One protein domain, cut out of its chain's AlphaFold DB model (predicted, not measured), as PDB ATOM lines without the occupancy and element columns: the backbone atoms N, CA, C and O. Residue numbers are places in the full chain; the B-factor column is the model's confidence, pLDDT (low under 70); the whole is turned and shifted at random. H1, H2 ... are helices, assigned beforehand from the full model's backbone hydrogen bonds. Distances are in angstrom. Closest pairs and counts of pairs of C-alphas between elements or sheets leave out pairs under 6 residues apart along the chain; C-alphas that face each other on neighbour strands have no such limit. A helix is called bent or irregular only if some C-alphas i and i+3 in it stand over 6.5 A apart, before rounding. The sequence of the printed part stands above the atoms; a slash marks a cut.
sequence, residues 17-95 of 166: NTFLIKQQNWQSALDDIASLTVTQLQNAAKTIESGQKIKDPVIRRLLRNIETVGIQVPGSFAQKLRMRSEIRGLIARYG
ATOM      1  N   ASN A  17      -2.470 -23.636 -30.611       59.22
ATOM      2  CA  ASN A  17      -1.509 -22.829 -29.846       59.22
ATOM      3  C   ASN A  17      -0.251 -22.408 -30.624       59.22
ATOM      4  O   ASN A  17       0.671 -21.839 -30.039       59.22
ATOM      5  N   THR A  18      -0.171 -22.648 -31.933       55.69
ATOM      6  CA  THR A  18       0.893 -22.032 -32.734       55.69
ATOM      7  C   THR A  18       0.638 -20.529 -32.783       55.69
ATOM      8  O   THR A  18      -0.434 -20.103 -33.205       55.69
ATOM      9  N   PHE A  19       1.598 -19.713 -32.337       53.62
ATOM     10  CA  PHE A  19       1.497 -18.256 -32.412       53.62
ATOM     11  C   PHE A  19       1.219 -17.825 -33.857       53.62
ATOM     12  O   PHE A  19       2.116 -17.783 -34.696       53.62
ATOM     13  N   LEU A  20      -0.035 -17.481 -34.146       57.88
ATOM     14  CA  LEU A  20      -0.452 -16.928 -35.430       57.88
ATOM     15  C   LEU A  20      -0.139 -15.430 -35.459       57.88
ATOM     16  O   LEU A  20      -1.026 -14.583 -35.558       57.88
ATOM     17  N   ILE A  21       1.142 -15.089 -35.344       60.12
ATOM     18  CA  ILE A  21       1.619 -13.758 -35.701       60.12
ATOM     19  C   ILE A  21       1.968 -13.822 -37.187       60.12
ATOM     20  O   ILE A  21       2.723 -14.690 -37.623       60.12
ATOM     21  N   LYS A  22       1.402 -12.916 -37.995       62.28
ATOM     22  CA  LYS A  22       1.812 -12.786 -39.400       62.28
ATOM     23  C   LYS A  22       3.327 -12.584 -39.440       62.28
ATOM     24  O   LYS A  22       3.819 -11.722 -38.721       62.28
ATOM     25  N   GLN A  23       4.039 -13.313 -40.299       66.50
ATOM     26  CA  GLN A  23       5.509 -13.302 -40.364       66.50
ATOM     27  C   GLN A  23       6.102 -11.879 -40.398       66.50
ATOM     28  O   GLN A  23       7.045 -11.581 -39.675       66.50
ATOM     29  N   GLN A  24       5.470 -10.971 -41.145       73.19
ATOM     30  CA  GLN A  24       5.830  -9.549 -41.236       73.19
ATOM     31  C   GLN A  24       5.818  -8.777 -39.896       73.19
ATOM     32  O   GLN A  24       6.515  -7.780 -39.760       73.19
ATOM     33  N   ASN A  25       5.034  -9.220 -38.910       72.88
ATOM     34  CA  ASN A  25       4.887  -8.572 -37.604       72.88
ATOM     35  C   ASN A  25       5.646  -9.315 -36.493       72.88
ATOM     36  O   ASN A  25       5.566  -8.900 -35.339       72.88
ATOM     37  N   TRP A  26       6.347 -10.412 -36.809       79.25
ATOM     38  CA  TRP A  26       6.997 -11.266 -35.808       79.25
ATOM     39  C   TRP A  26       8.035 -10.505 -34.987       79.25
ATOM     40  O   TRP A  26       7.962 -10.506 -33.762       79.25
ATOM     41  N   GLN A  27       8.939  -9.787 -35.657       82.62
ATOM     42  CA  GLN A  27      10.010  -9.060 -34.979       82.62
ATOM     43  C   GLN A  27       9.462  -7.951 -34.077       82.62
ATOM     44  O   GLN A  27       9.782  -7.902 -32.898       82.62
ATOM     45  N   SER A  28       8.535  -7.139 -34.593       82.50
ATOM     46  CA  SER A  28       7.887  -6.089 -33.797       82.50
ATOM     47  C   SER A  28       7.116  -6.652 -32.603       82.50
ATOM     48  O   SER A  28       7.077  -6.007 -31.562       82.50
ATOM     49  N   ALA A  29       6.495  -7.828 -32.735       81.31
ATOM     50  CA  ALA A  29       5.803  -8.470 -31.625       81.31
ATOM     51  C   ALA A  29       6.784  -8.987 -30.562       81.31
ATOM     52  O   ALA A  29       6.484  -8.878 -29.376       81.31
ATOM     53  N   LEU A  30       7.941  -9.521 -30.965       84.62
ATOM     54  CA  LEU A  30       8.998  -9.924 -30.036       84.62
ATOM     55  C   LEU A  30       9.576  -8.726 -29.283       84.62
ATOM     56  O   LEU A  30       9.694  -8.790 -28.062       84.62
ATOM     57  N   ASP A  31       9.877  -7.639 -29.989       88.38
ATOM     58  CA  ASP A  31      10.424  -6.420 -29.391       88.38
ATOM     59  C   ASP A  31       9.416  -5.794 -28.412       88.38
ATOM     60  O   ASP A  31       9.772  -5.429 -27.290       88.38
ATOM     61  N   ASP A  32       8.131  -5.755 -28.792       86.25
ATOM     62  CA  ASP A  32       7.043  -5.328 -27.910       86.25
ATOM     63  C   ASP A  32       6.990  -6.200 -26.649       86.25
ATOM     64  O   ASP A  32       6.973  -5.661 -25.545       86.25
ATOM     65  N   ILE A  33       7.006  -7.532 -26.791       85.25
ATOM     66  CA  ILE A  33       6.954  -8.467 -25.658       85.25
ATOM     67  C   ILE A  33       8.171  -8.303 -24.741       85.25
ATOM     68  O   ILE A  33       8.011  -8.288 -23.524       85.25
ATOM     69  N   ALA A  34       9.368  -8.143 -25.309       89.12
ATOM     70  CA  ALA A  34      10.601  -7.941 -24.554       89.12
ATOM     71  C   ALA A  34      10.612  -6.603 -23.795       89.12
ATOM     72  O   ALA A  34      11.206  -6.507 -22.723       89.12
ATOM     73  N   SER A  35       9.937  -5.582 -24.329       90.75
ATOM     74  CA  SER A  35       9.835  -4.258 -23.706       90.75
ATOM     75  C   SER A  35       8.809  -4.171 -22.566       90.75
ATOM     76  O   SER A  35       8.793  -3.181 -21.832       90.75
ATOM     77  N   LEU A  36       7.938  -5.178 -22.410       90.44
ATOM     78  CA  LEU A  36       6.862  -5.148 -21.421       90.44
ATOM     79  C   LEU A  36       7.397  -5.267 -19.999       90.44
ATOM     80  O   LEU A  36       8.089  -6.215 -19.632       90.44
ATOM     81  N   THR A  37       6.953  -4.346 -19.154       92.31
ATOM     82  CA  THR A  37       7.212  -4.392 -17.714       92.31
ATOM     83  C   THR A  37       6.000  -4.917 -16.949       92.31
ATOM     84  O   THR A  37       4.843  -4.726 -17.335       92.31
ATOM     85  N   VAL A  38       6.251  -5.554 -15.802       91.00
ATOM     86  CA  VAL A  38       5.187  -6.088 -14.933       91.00
ATOM     87  C   VAL A  38       4.226  -4.980 -14.484       91.00
ATOM     88  O   VAL A  38       3.014  -5.186 -14.441       91.00
ATOM     89  N   THR A  39       4.746  -3.783 -14.212       93.06
ATOM     90  CA  THR A  39       3.950  -2.624 -13.788       93.06
ATOM     91  C   THR A  39       2.997  -2.144 -14.885       93.06
ATOM     92  O   THR A  39       1.838  -1.844 -14.593       93.06
ATOM     93  N   GLN A  40       3.427  -2.133 -16.153       91.00
ATOM     94  CA  GLN A  40       2.552  -1.824 -17.290       91.00
ATOM     95  C   GLN A  40       1.403  -2.829 -17.408       91.00
ATOM     96  O   GLN A  40       0.254  -2.422 -17.584       91.00
ATOM     97  N   LEU A  41       1.683  -4.126 -17.250       90.88
ATOM     98  CA  LEU A  41       0.660  -5.175 -17.299       90.88
ATOM     99  C   LEU A  41      -0.339  -5.062 -16.138       90.88
ATOM    100  O   LEU A  41      -1.547  -5.159 -16.353       90.88
ATOM    101  N   GLN A  42       0.138  -4.795 -14.921       93.88
ATOM    102  CA  GLN A  42      -0.723  -4.596 -13.751       93.88
ATOM    103  C   GLN A  42      -1.622  -3.364 -13.899       93.88
ATOM    104  O   GLN A  42      -2.814  -3.416 -13.591       93.88
ATOM    105  N   ASN A  43      -1.074  -2.258 -14.406       91.88
ATOM    106  CA  ASN A  43      -1.850  -1.049 -14.673       91.88
ATOM    107  C   ASN A  43      -2.884  -1.284 -15.779       91.88
ATOM    108  O   ASN A  43      -4.029  -0.841 -15.656       91.88
ATOM    109  N   ALA A  44      -2.516  -2.019 -16.830       91.25
ATOM    110  CA  ALA A  44      -3.442  -2.416 -17.882       91.25
ATOM    111  C   ALA A  44      -4.597  -3.267 -17.334       91.25
ATOM    112  O   ALA A  44      -5.749  -2.967 -17.639       91.25
ATOM    113  N   ALA A  45      -4.318  -4.257 -16.479       90.19
ATOM    114  CA  ALA A  45      -5.343  -5.092 -15.851       90.19
ATOM    115  C   ALA A  45      -6.354  -4.258 -15.043       90.19
ATOM    116  O   ALA A  45      -7.555  -4.343 -15.295       90.19
ATOM    117  N   LYS A  46      -5.875  -3.353 -14.175       93.75
ATOM    118  CA  LYS A  46      -6.735  -2.423 -13.412       93.75
ATOM    119  C   LYS A  46      -7.573  -1.508 -14.315       93.75
ATOM    120  O   LYS A  46      -8.728  -1.194 -14.020       93.75
ATOM    121  N   THR A  47      -6.999  -1.068 -15.433       91.62
ATOM    122  CA  THR A  47      -7.697  -0.224 -16.417       91.62
ATOM    123  C   THR A  47      -8.835  -0.998 -17.095       91.62
ATOM    124  O   THR A  47      -9.918  -0.451 -17.290       91.62
ATOM    125  N   ILE A  48      -8.620  -2.280 -17.414       89.12
ATOM    126  CA  ILE A  48      -9.655  -3.157 -17.983       89.12
ATOM    127  C   ILE A  48     -10.767  -3.419 -16.963       89.12
ATOM    128  O   ILE A  48     -11.939  -3.306 -17.313       89.12
ATOM    129  N   GLU A  49     -10.420  -3.731 -15.711       90.75
ATOM    130  CA  GLU A  49     -11.398  -3.987 -14.639       90.75
ATOM    131  C   GLU A  49     -12.306  -2.781 -14.375       90.75
ATOM    132  O   GLU A  49     -13.507  -2.937 -14.172       90.75
ATOM    133  N   SER A  50     -11.754  -1.569 -14.449       91.50
ATOM    134  CA  SER A  50     -12.513  -0.316 -14.323       91.50
ATOM    135  C   SER A  50     -13.288   0.080 -15.590       91.50
ATOM    136  O   SER A  50     -13.929   1.131 -15.615       91.50
ATOM    137  N   GLY A  51     -13.242  -0.731 -16.655       86.94
ATOM    138  CA  GLY A  51     -13.932  -0.472 -17.923       86.94
ATOM    139  C   GLY A  51     -13.347   0.690 -18.735       86.94
ATOM    140  O   GLY A  51     -13.974   1.170 -19.683       86.94
ATOM    141  N   GLN A  52     -12.154   1.168 -18.382       88.56
ATOM    142  CA  GLN A  52     -11.501   2.286 -19.052       88.56
ATOM    143  C   GLN A  52     -10.738   1.832 -20.305       88.56
ATOM    144  O   GLN A  52     -10.269   0.700 -20.428       88.56
ATOM    145  N   LYS A  53     -10.579   2.742 -21.274       86.69
ATOM    146  CA  LYS A  53      -9.792   2.461 -22.482       86.69
ATOM    147  C   LYS A  53      -8.299   2.512 -22.165       86.69
ATOM    148  O   LYS A  53      -7.778   3.562 -21.796       86.69
ATOM    149  N   ILE A  54      -7.593   1.416 -22.431       89.75
ATOM    150  CA  ILE A  54      -6.126   1.361 -22.374       89.75
ATOM    151  C   ILE A  54      -5.545   2.391 -23.340       89.75
ATOM    152  O   ILE A  54      -5.953   2.419 -24.500       89.75
ATOM    153  N   LYS A  55      -4.609   3.230 -22.884       89.25
ATOM    154  CA  LYS A  55      -3.938   4.252 -23.713       89.25
ATOM    155  C   LYS A  55      -2.598   3.784 -24.283       89.25
ATOM    156  O   LYS A  55      -2.234   4.226 -25.367       89.25
ATOM    157  N   ASP A  56      -1.912   2.887 -23.578       89.75
ATOM    158  CA  ASP A  56      -0.594   2.380 -23.963       89.75
ATOM    159  C   ASP A  56      -0.664   1.621 -25.311       89.75
ATOM    160  O   ASP A  56      -1.419   0.645 -25.434       89.75
ATOM    161  N   PRO A  57       0.078   2.067 -26.345       88.81
ATOM    162  CA  PRO A  57       0.057   1.440 -27.660       88.81
ATOM    163  C   PRO A  57       0.691   0.043 -27.674       88.81
ATOM    164  O   PRO A  57       0.212  -0.805 -28.428       88.81
ATOM    165  N   VAL A  58       1.706  -0.221 -26.844       88.81
ATOM    166  CA  VAL A  58       2.366  -1.534 -26.733       88.81
ATOM    167  C   VAL A  58       1.380  -2.539 -26.145       88.81
ATOM    168  O   VAL A  58       1.147  -3.598 -26.724       88.81
ATOM    169  N   ILE A  59       0.684  -2.162 -25.067       90.06
ATOM    170  CA  ILE A  59      -0.360  -3.002 -24.461       90.06
ATOM    171  C   ILE A  59      -1.516  -3.252 -25.439       90.06
ATOM    172  O   ILE A  59      -2.045  -4.360 -25.509       90.06
ATOM    173  N   ARG A  60      -1.914  -2.253 -26.238       88.56
ATOM    174  CA  ARG A  60      -2.940  -2.446 -27.277       88.56
ATOM    175  C   ARG A  60      -2.499  -3.436 -28.356       88.56
ATOM    176  O   ARG A  60      -3.318  -4.247 -28.791       88.56
ATOM    177  N   ARG A  61      -1.241  -3.370 -28.807       86.25
ATOM    178  CA  ARG A  61      -0.688  -4.331 -29.777       86.25
ATOM    179  C   ARG A  61      -0.618  -5.731 -29.178       86.25
ATOM    180  O   ARG A  61      -1.075  -6.674 -29.820       86.25
ATOM    181  N   LEU A  62      -0.166  -5.849 -27.930       86.44
ATOM    182  CA  LEU A  62      -0.168  -7.103 -27.181       86.44
ATOM    183  C   LEU A  62      -1.573  -7.710 -27.108       86.44
ATOM    184  O   LEU A  62      -1.753  -8.870 -27.465       86.44
ATOM    185  N   LEU A  63      -2.578  -6.929 -26.707       83.62
ATOM    186  CA  LEU A  63      -3.963  -7.396 -26.637       83.62
ATOM    187  C   LEU A  63      -4.481  -7.867 -27.990       83.62
ATOM    188  O   LEU A  63      -5.091  -8.926 -28.062       83.62
ATOM    189  N   ARG A  64      -4.191  -7.139 -29.071       80.25
ATOM    190  CA  ARG A  64      -4.580  -7.553 -30.424       80.25
ATOM    191  C   ARG A  64      -3.920  -8.876 -30.826       80.25
ATOM    192  O   ARG A  64      -4.569  -9.719 -31.449       80.25
ATOM    193  N   ASN A  65      -2.656  -9.078 -30.461       76.75
ATOM    194  CA  ASN A  65      -1.952 -10.338 -30.699       76.75
ATOM    195  C   ASN A  65      -2.584 -11.479 -29.880       76.75
ATOM    196  O   ASN A  65      -2.862 -12.539 -30.437       76.75
ATOM    197  N   ILE A  66      -2.904 -11.243 -28.602       76.00
ATOM    198  CA  ILE A  66      -3.596 -12.208 -27.728       76.00
ATOM    199  C   ILE A  66      -4.994 -12.535 -28.257       76.00
ATOM    200  O   ILE A  66      -5.369 -13.702 -28.293       76.00
ATOM    201  N   GLU A  67      -5.768 -11.541 -28.690       73.38
ATOM    202  CA  GLU A  67      -7.086 -11.746 -29.295       73.38
ATOM    203  C   GLU A  67      -6.972 -12.617 -30.545       73.38
ATOM    204  O   GLU A  67      -7.734 -13.569 -30.686       73.38
ATOM    205  N   THR A  68      -5.987 -12.343 -31.407       69.69
ATOM    206  CA  THR A  68      -5.742 -13.101 -32.642       69.69
ATOM    207  C   THR A  68      -5.400 -14.563 -32.352       69.69
ATOM    208  O   THR A  68      -5.996 -15.459 -32.949       69.69
ATOM    209  N   VAL A  69      -4.499 -14.818 -31.397       68.50
ATOM    210  CA  VAL A  69      -4.154 -16.178 -30.942       68.50
ATOM    211  C   VAL A  69      -5.363 -16.850 -30.287       68.50
ATOM    212  O   VAL A  69      -5.683 -18.007 -30.560       68.50
ATOM    213  N   GLY A  70      -6.104 -16.091 -29.480       67.56
ATOM    214  CA  GLY A  70      -7.291 -16.549 -28.782       67.56
ATOM    215  C   GLY A  70      -8.382 -17.066 -29.717       67.56
ATOM    216  O   GLY A  70      -9.128 -17.946 -29.304       67.56
ATOM    217  N   ILE A  71      -8.484 -16.610 -30.973       68.06
ATOM    218  CA  ILE A  71      -9.533 -17.048 -31.922       68.06
ATOM    219  C   ILE A  71      -9.587 -18.578 -32.080       68.06
ATOM    220  O   ILE A  71     -10.678 -19.129 -32.269       68.06
ATOM    221  N   GLN A  72      -8.435 -19.250 -32.014       68.31
ATOM    222  CA  GLN A  72      -8.329 -20.706 -32.163       68.31
ATOM    223  C   GLN A  72      -8.562 -21.460 -30.850       68.31
ATOM    224  O   GLN A  72      -8.920 -22.637 -30.874       68.31
ATOM    225  N   VAL A  73      -8.418 -20.781 -29.709       73.44
ATOM    226  CA  VAL A  73      -8.662 -21.361 -28.387       73.44
ATOM    227  C   VAL A  73     -10.173 -21.498 -28.175       73.44
ATOM    228  O   VAL A  73     -10.888 -20.489 -28.139       73.44
ATOM    229  N   PRO A  74     -10.704 -22.722 -28.011       75.88
ATOM    230  CA  PRO A  74     -12.128 -22.897 -27.782       75.88
ATOM    231  C   PRO A  74     -12.551 -22.261 -26.453       75.88
ATOM    232  O   PRO A  74     -11.860 -22.374 -25.442       75.88
ATOM    233  N   GLY A  75     -13.695 -21.587 -26.452       77.38
ATOM    234  CA  GLY A  75     -14.225 -20.836 -25.318       77.38
ATOM    235  C   GLY A  75     -13.611 -19.447 -25.123       77.38
ATOM    236  O   GLY A  75     -14.067 -18.719 -24.234       77.38
ATOM    237  N   SER A  76     -12.629 -19.046 -25.936       81.12
ATOM    238  CA  SER A  76     -11.999 -17.731 -25.817       81.12
ATOM    239  C   SER A  76     -12.975 -16.585 -26.084       81.12
ATOM    240  O   SER A  76     -14.012 -16.735 -26.741       81.12
ATOM    241  N   PHE A  77     -12.614 -15.392 -25.610       81.56
ATOM    242  CA  PHE A  77     -13.363 -14.176 -25.919       81.56
ATOM    243  C   PHE A  77     -13.466 -13.937 -27.433       81.56
ATOM    244  O   PHE A  77     -14.551 -13.652 -27.942       81.56
ATOM    245  N   ALA A  78     -12.366 -14.124 -28.161       79.75
ATOM    246  CA  ALA A  78     -12.321 -13.896 -29.598       79.75
ATOM    247  C   ALA A  78     -13.193 -14.897 -30.379       79.75
ATOM    248  O   ALA A  78     -13.922 -14.500 -31.289       79.75
ATOM    249  N   GLN A  79     -13.222 -16.175 -29.979       81.94
ATOM    250  CA  GLN A  79     -14.137 -17.154 -30.570       81.94
ATOM    251  C   GLN A  79     -15.602 -16.780 -30.297       81.94
ATOM    252  O   GLN A  79     -16.432 -16.840 -31.204       81.94
ATOM    253  N   LYS A  80     -15.932 -16.341 -29.073       87.19
ATOM    254  CA  LYS A  80     -17.287 -15.866 -28.735       87.19
ATOM    255  C   LYS A  80     -17.692 -14.654 -29.572       87.19
ATOM    256  O   LYS A  80     -18.837 -14.578 -30.010       87.19
ATOM    257  N   LEU A  81     -16.772 -13.721 -29.817       87.38
ATOM    258  CA  LEU A  81     -17.021 -12.562 -30.673       87.38
ATOM    259  C   LEU A  81     -17.289 -12.976 -32.130       87.38
ATOM    260  O   LEU A  81     -18.215 -12.448 -32.751       87.38
ATOM    261  N   ARG A  82     -16.543 -13.963 -32.646       86.56
ATOM    262  CA  ARG A  82     -16.786 -14.555 -33.969       86.56
ATOM    263  C   ARG A  82     -18.172 -15.198 -34.052       86.56
ATOM    264  O   ARG A  82     -18.948 -14.813 -34.916       86.56
ATOM    265  N   MET A  83     -18.525 -16.070 -33.103       90.00
ATOM    266  CA  MET A  83     -19.847 -16.717 -33.059       90.00
ATOM    267  C   MET A  83     -20.990 -15.693 -32.976       90.00
ATOM    268  O   MET A  83     -21.995 -15.824 -33.666       90.00
ATOM    269  N   ARG A  84     -20.837 -14.615 -32.192       92.06
ATOM    270  CA  ARG A  84     -21.823 -13.515 -32.159       92.06
ATOM    271  C   ARG A  84     -21.961 -12.813 -33.508       92.06
ATOM    272  O   ARG A  84     -23.062 -12.411 -33.871       92.06
ATOM    273  N   SER A  85     -20.857 -12.641 -34.229       93.50
ATOM    274  CA  SER A  85     -20.865 -12.031 -35.561       93.50
ATOM    275  C   SER A  85     -21.546 -12.942 -36.584       93.50
ATOM    276  O   SER A  85     -22.342 -12.455 -37.381       93.50
ATOM    277  N   GLU A  86     -21.321 -14.256 -36.505       94.19
ATOM    278  CA  GLU A  86     -22.027 -15.262 -37.312       94.19
ATOM    279  C   GLU A  86     -23.540 -15.225 -37.050       94.19
ATOM    280  O   GLU A  86     -24.317 -15.118 -37.994       94.19
ATOM    281  N   ILE A  87     -23.965 -15.201 -35.780       93.56
ATOM    282  CA  ILE A  87     -25.386 -15.077 -35.403       93.56
ATOM    283  C   ILE A  87     -26.005 -13.805 -35.995       93.56
ATOM    284  O   ILE A  87     -27.082 -13.858 -36.583       93.56
ATOM    285  N   ARG A  88     -25.320 -12.659 -35.890       94.44
ATOM    286  CA  ARG A  88     -25.786 -11.400 -36.498       94.44
ATOM    287  C   ARG A  88     -25.901 -11.507 -38.018       94.44
ATOM    288  O   ARG A  88     -26.862 -10.995 -38.578       94.44
ATOM    289  N   GLY A  89     -24.955 -12.183 -38.672       96.44
ATOM    290  CA  GLY A  89     -24.999 -12.445 -40.110       96.44
ATOM    291  C   GLY A  89     -26.182 -13.327 -40.515       96.44
ATOM    292  O   GLY A  89     -26.854 -13.028 -41.500       96.44
ATOM    293  N   LEU A  90     -26.486 -14.365 -39.729       94.75
ATOM    294  CA  LEU A  90     -27.666 -15.207 -39.936       94.75
ATOM    295  C   LEU A  90     -28.959 -14.401 -39.796       94.75
ATOM    296  O   LEU A  90     -29.827 -14.520 -40.652       94.75
ATOM    297  N   ILE A  91     -29.054 -13.530 -38.786       95.38
ATOM    298  CA  ILE A  91     -30.217 -12.650 -38.598       95.38
ATOM    299  C   ILE A  91     -30.361 -11.665 -39.763       95.38
ATOM    300  O   ILE A  91     -31.458 -11.465 -40.272       95.38
ATOM    301  N   ALA A  92     -29.260 -11.065 -40.220       96.94
ATOM    302  CA  ALA A  92     -29.289 -10.141 -41.351       96.94
ATOM    303  C   ALA A  92     -29.728 -10.826 -42.657       96.94
ATOM    304  O   ALA A  92     -30.396 -10.203 -43.476       96.94
ATOM    305  N   ARG A  93     -29.359 -12.100 -42.855       97.06
ATOM    306  CA  ARG A  93     -29.673 -12.864 -44.070       97.06
ATOM    307  C   ARG A  93     -31.060 -13.508 -44.055       97.06
ATOM    308  O   ARG A  93     -31.724 -13.510 -45.085       97.06
ATOM    309  N   TYR A  94     -31.456 -14.103 -42.933       95.81
ATOM    310  CA  TYR A  94     -32.665 -14.930 -42.820       95.81
ATOM    311  C   TYR A  94     -33.776 -14.274 -41.988       95.81
ATOM    312  O   TYR A  94     -34.859 -14.836 -41.867       95.81
ATOM    313  N   GLY A  95     -33.527 -13.086 -41.433       94.12
ATOM    314  CA  GLY A  95     -34.444 -12.408 -40.526       94.12
ATOM    315  C   GLY A  95     -34.283 -12.850 -39.069       94.12
ATOM    316  O   GLY A  95     -33.458 -13.695 -38.717       94.12
TER     317      GLY A  95
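This is residues 17 to 95 of the 166 residues of the protein "Helitron_like_N domain-containing protein" of Penicillium subrubescens (UniProt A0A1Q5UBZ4). Three helices form a small, loose body, from which most of a fourth, the longest, sticks out as a straight arm. H1 and H2 make an angular bracket, H3 begins in its opening, and H4 leads away from the other end of H3, with residues 83 to 95 standing free. The printed part has 79 residues with four named helices, in the order H1, H2, H3, H4, and no named strand; its class is all helix. It is loose, with a radius of gyration of the C-alphas of 15.5 A, and spans 48 by 34 by 19 A, the arm making much of the length.

Start at Asn 17 and pass residues 17 to 22 to reach H1, residues 23 to 35. Find C-alpha 23 at (5.509, -13.302, -40.364); from there H1 runs 19.4 A to C-alpha 35. H1 is irregular: C-alphas 24 and 27 are 7.5 A apart. Next comes H2, residues 38 to 49, 16.7 A long, beginning at C-alpha 38 at (5.187, -6.088, -14.933). H3 takes residues 57 to 70 and measures 19.5 A. H4 takes residues 77 to 94 and runs 25.7 A, ending at C-alpha 94 at (-32.665, -14.930, -42.820).

Look first at H3, the hub, which touches the three other helices. Its residues 58 to 62 touch residues 29 to 33 of H1; the closest C-alphas, of Asp 32 and Val 58, are 6.1 A apart. H1 and H3 run opposite ways at a steep tilt of 57 degrees. H2 and H3 only just touch, with 3 pairs of C-alphas within 8 A, the closest those of Ala 44 and Ile 59 at 7.3 A. Their lines are about perpendicular, but only just, at 71 degrees. At residues 67 to 70, H3 touches residues 77 to 79 of H4; the closest C-alphas, of Glu 67 and Ala 78, are 5.7 A apart. H3 and H4 run the same way at a steep tilt of 69 degrees, only just short of perpendicular. The helix packing is mostly crossed: of these three touching pairs, 0 are at a shallow tilt. H1 and H2 are apart, as are H1 and H4, and H2 and H4. In H2, H3 and H4 every O i to N i+4 pair is within hydrogen-bond range; in H1, 7 of 9 are.

Look for the two C-alphas farthest apart at Thr 39 and Tyr 94, 48.3 A from each other. Without residues 83 to 95 the body spans 29 by 28 by 16 A. The printed part has no cut, and no link is long: H1 to H2 is tight, while H2 to H3 and H3 to H4 are short. The mean pLDDT of the printed part is 83.8; residues 17 to 23 and 68 to 72 are under 70.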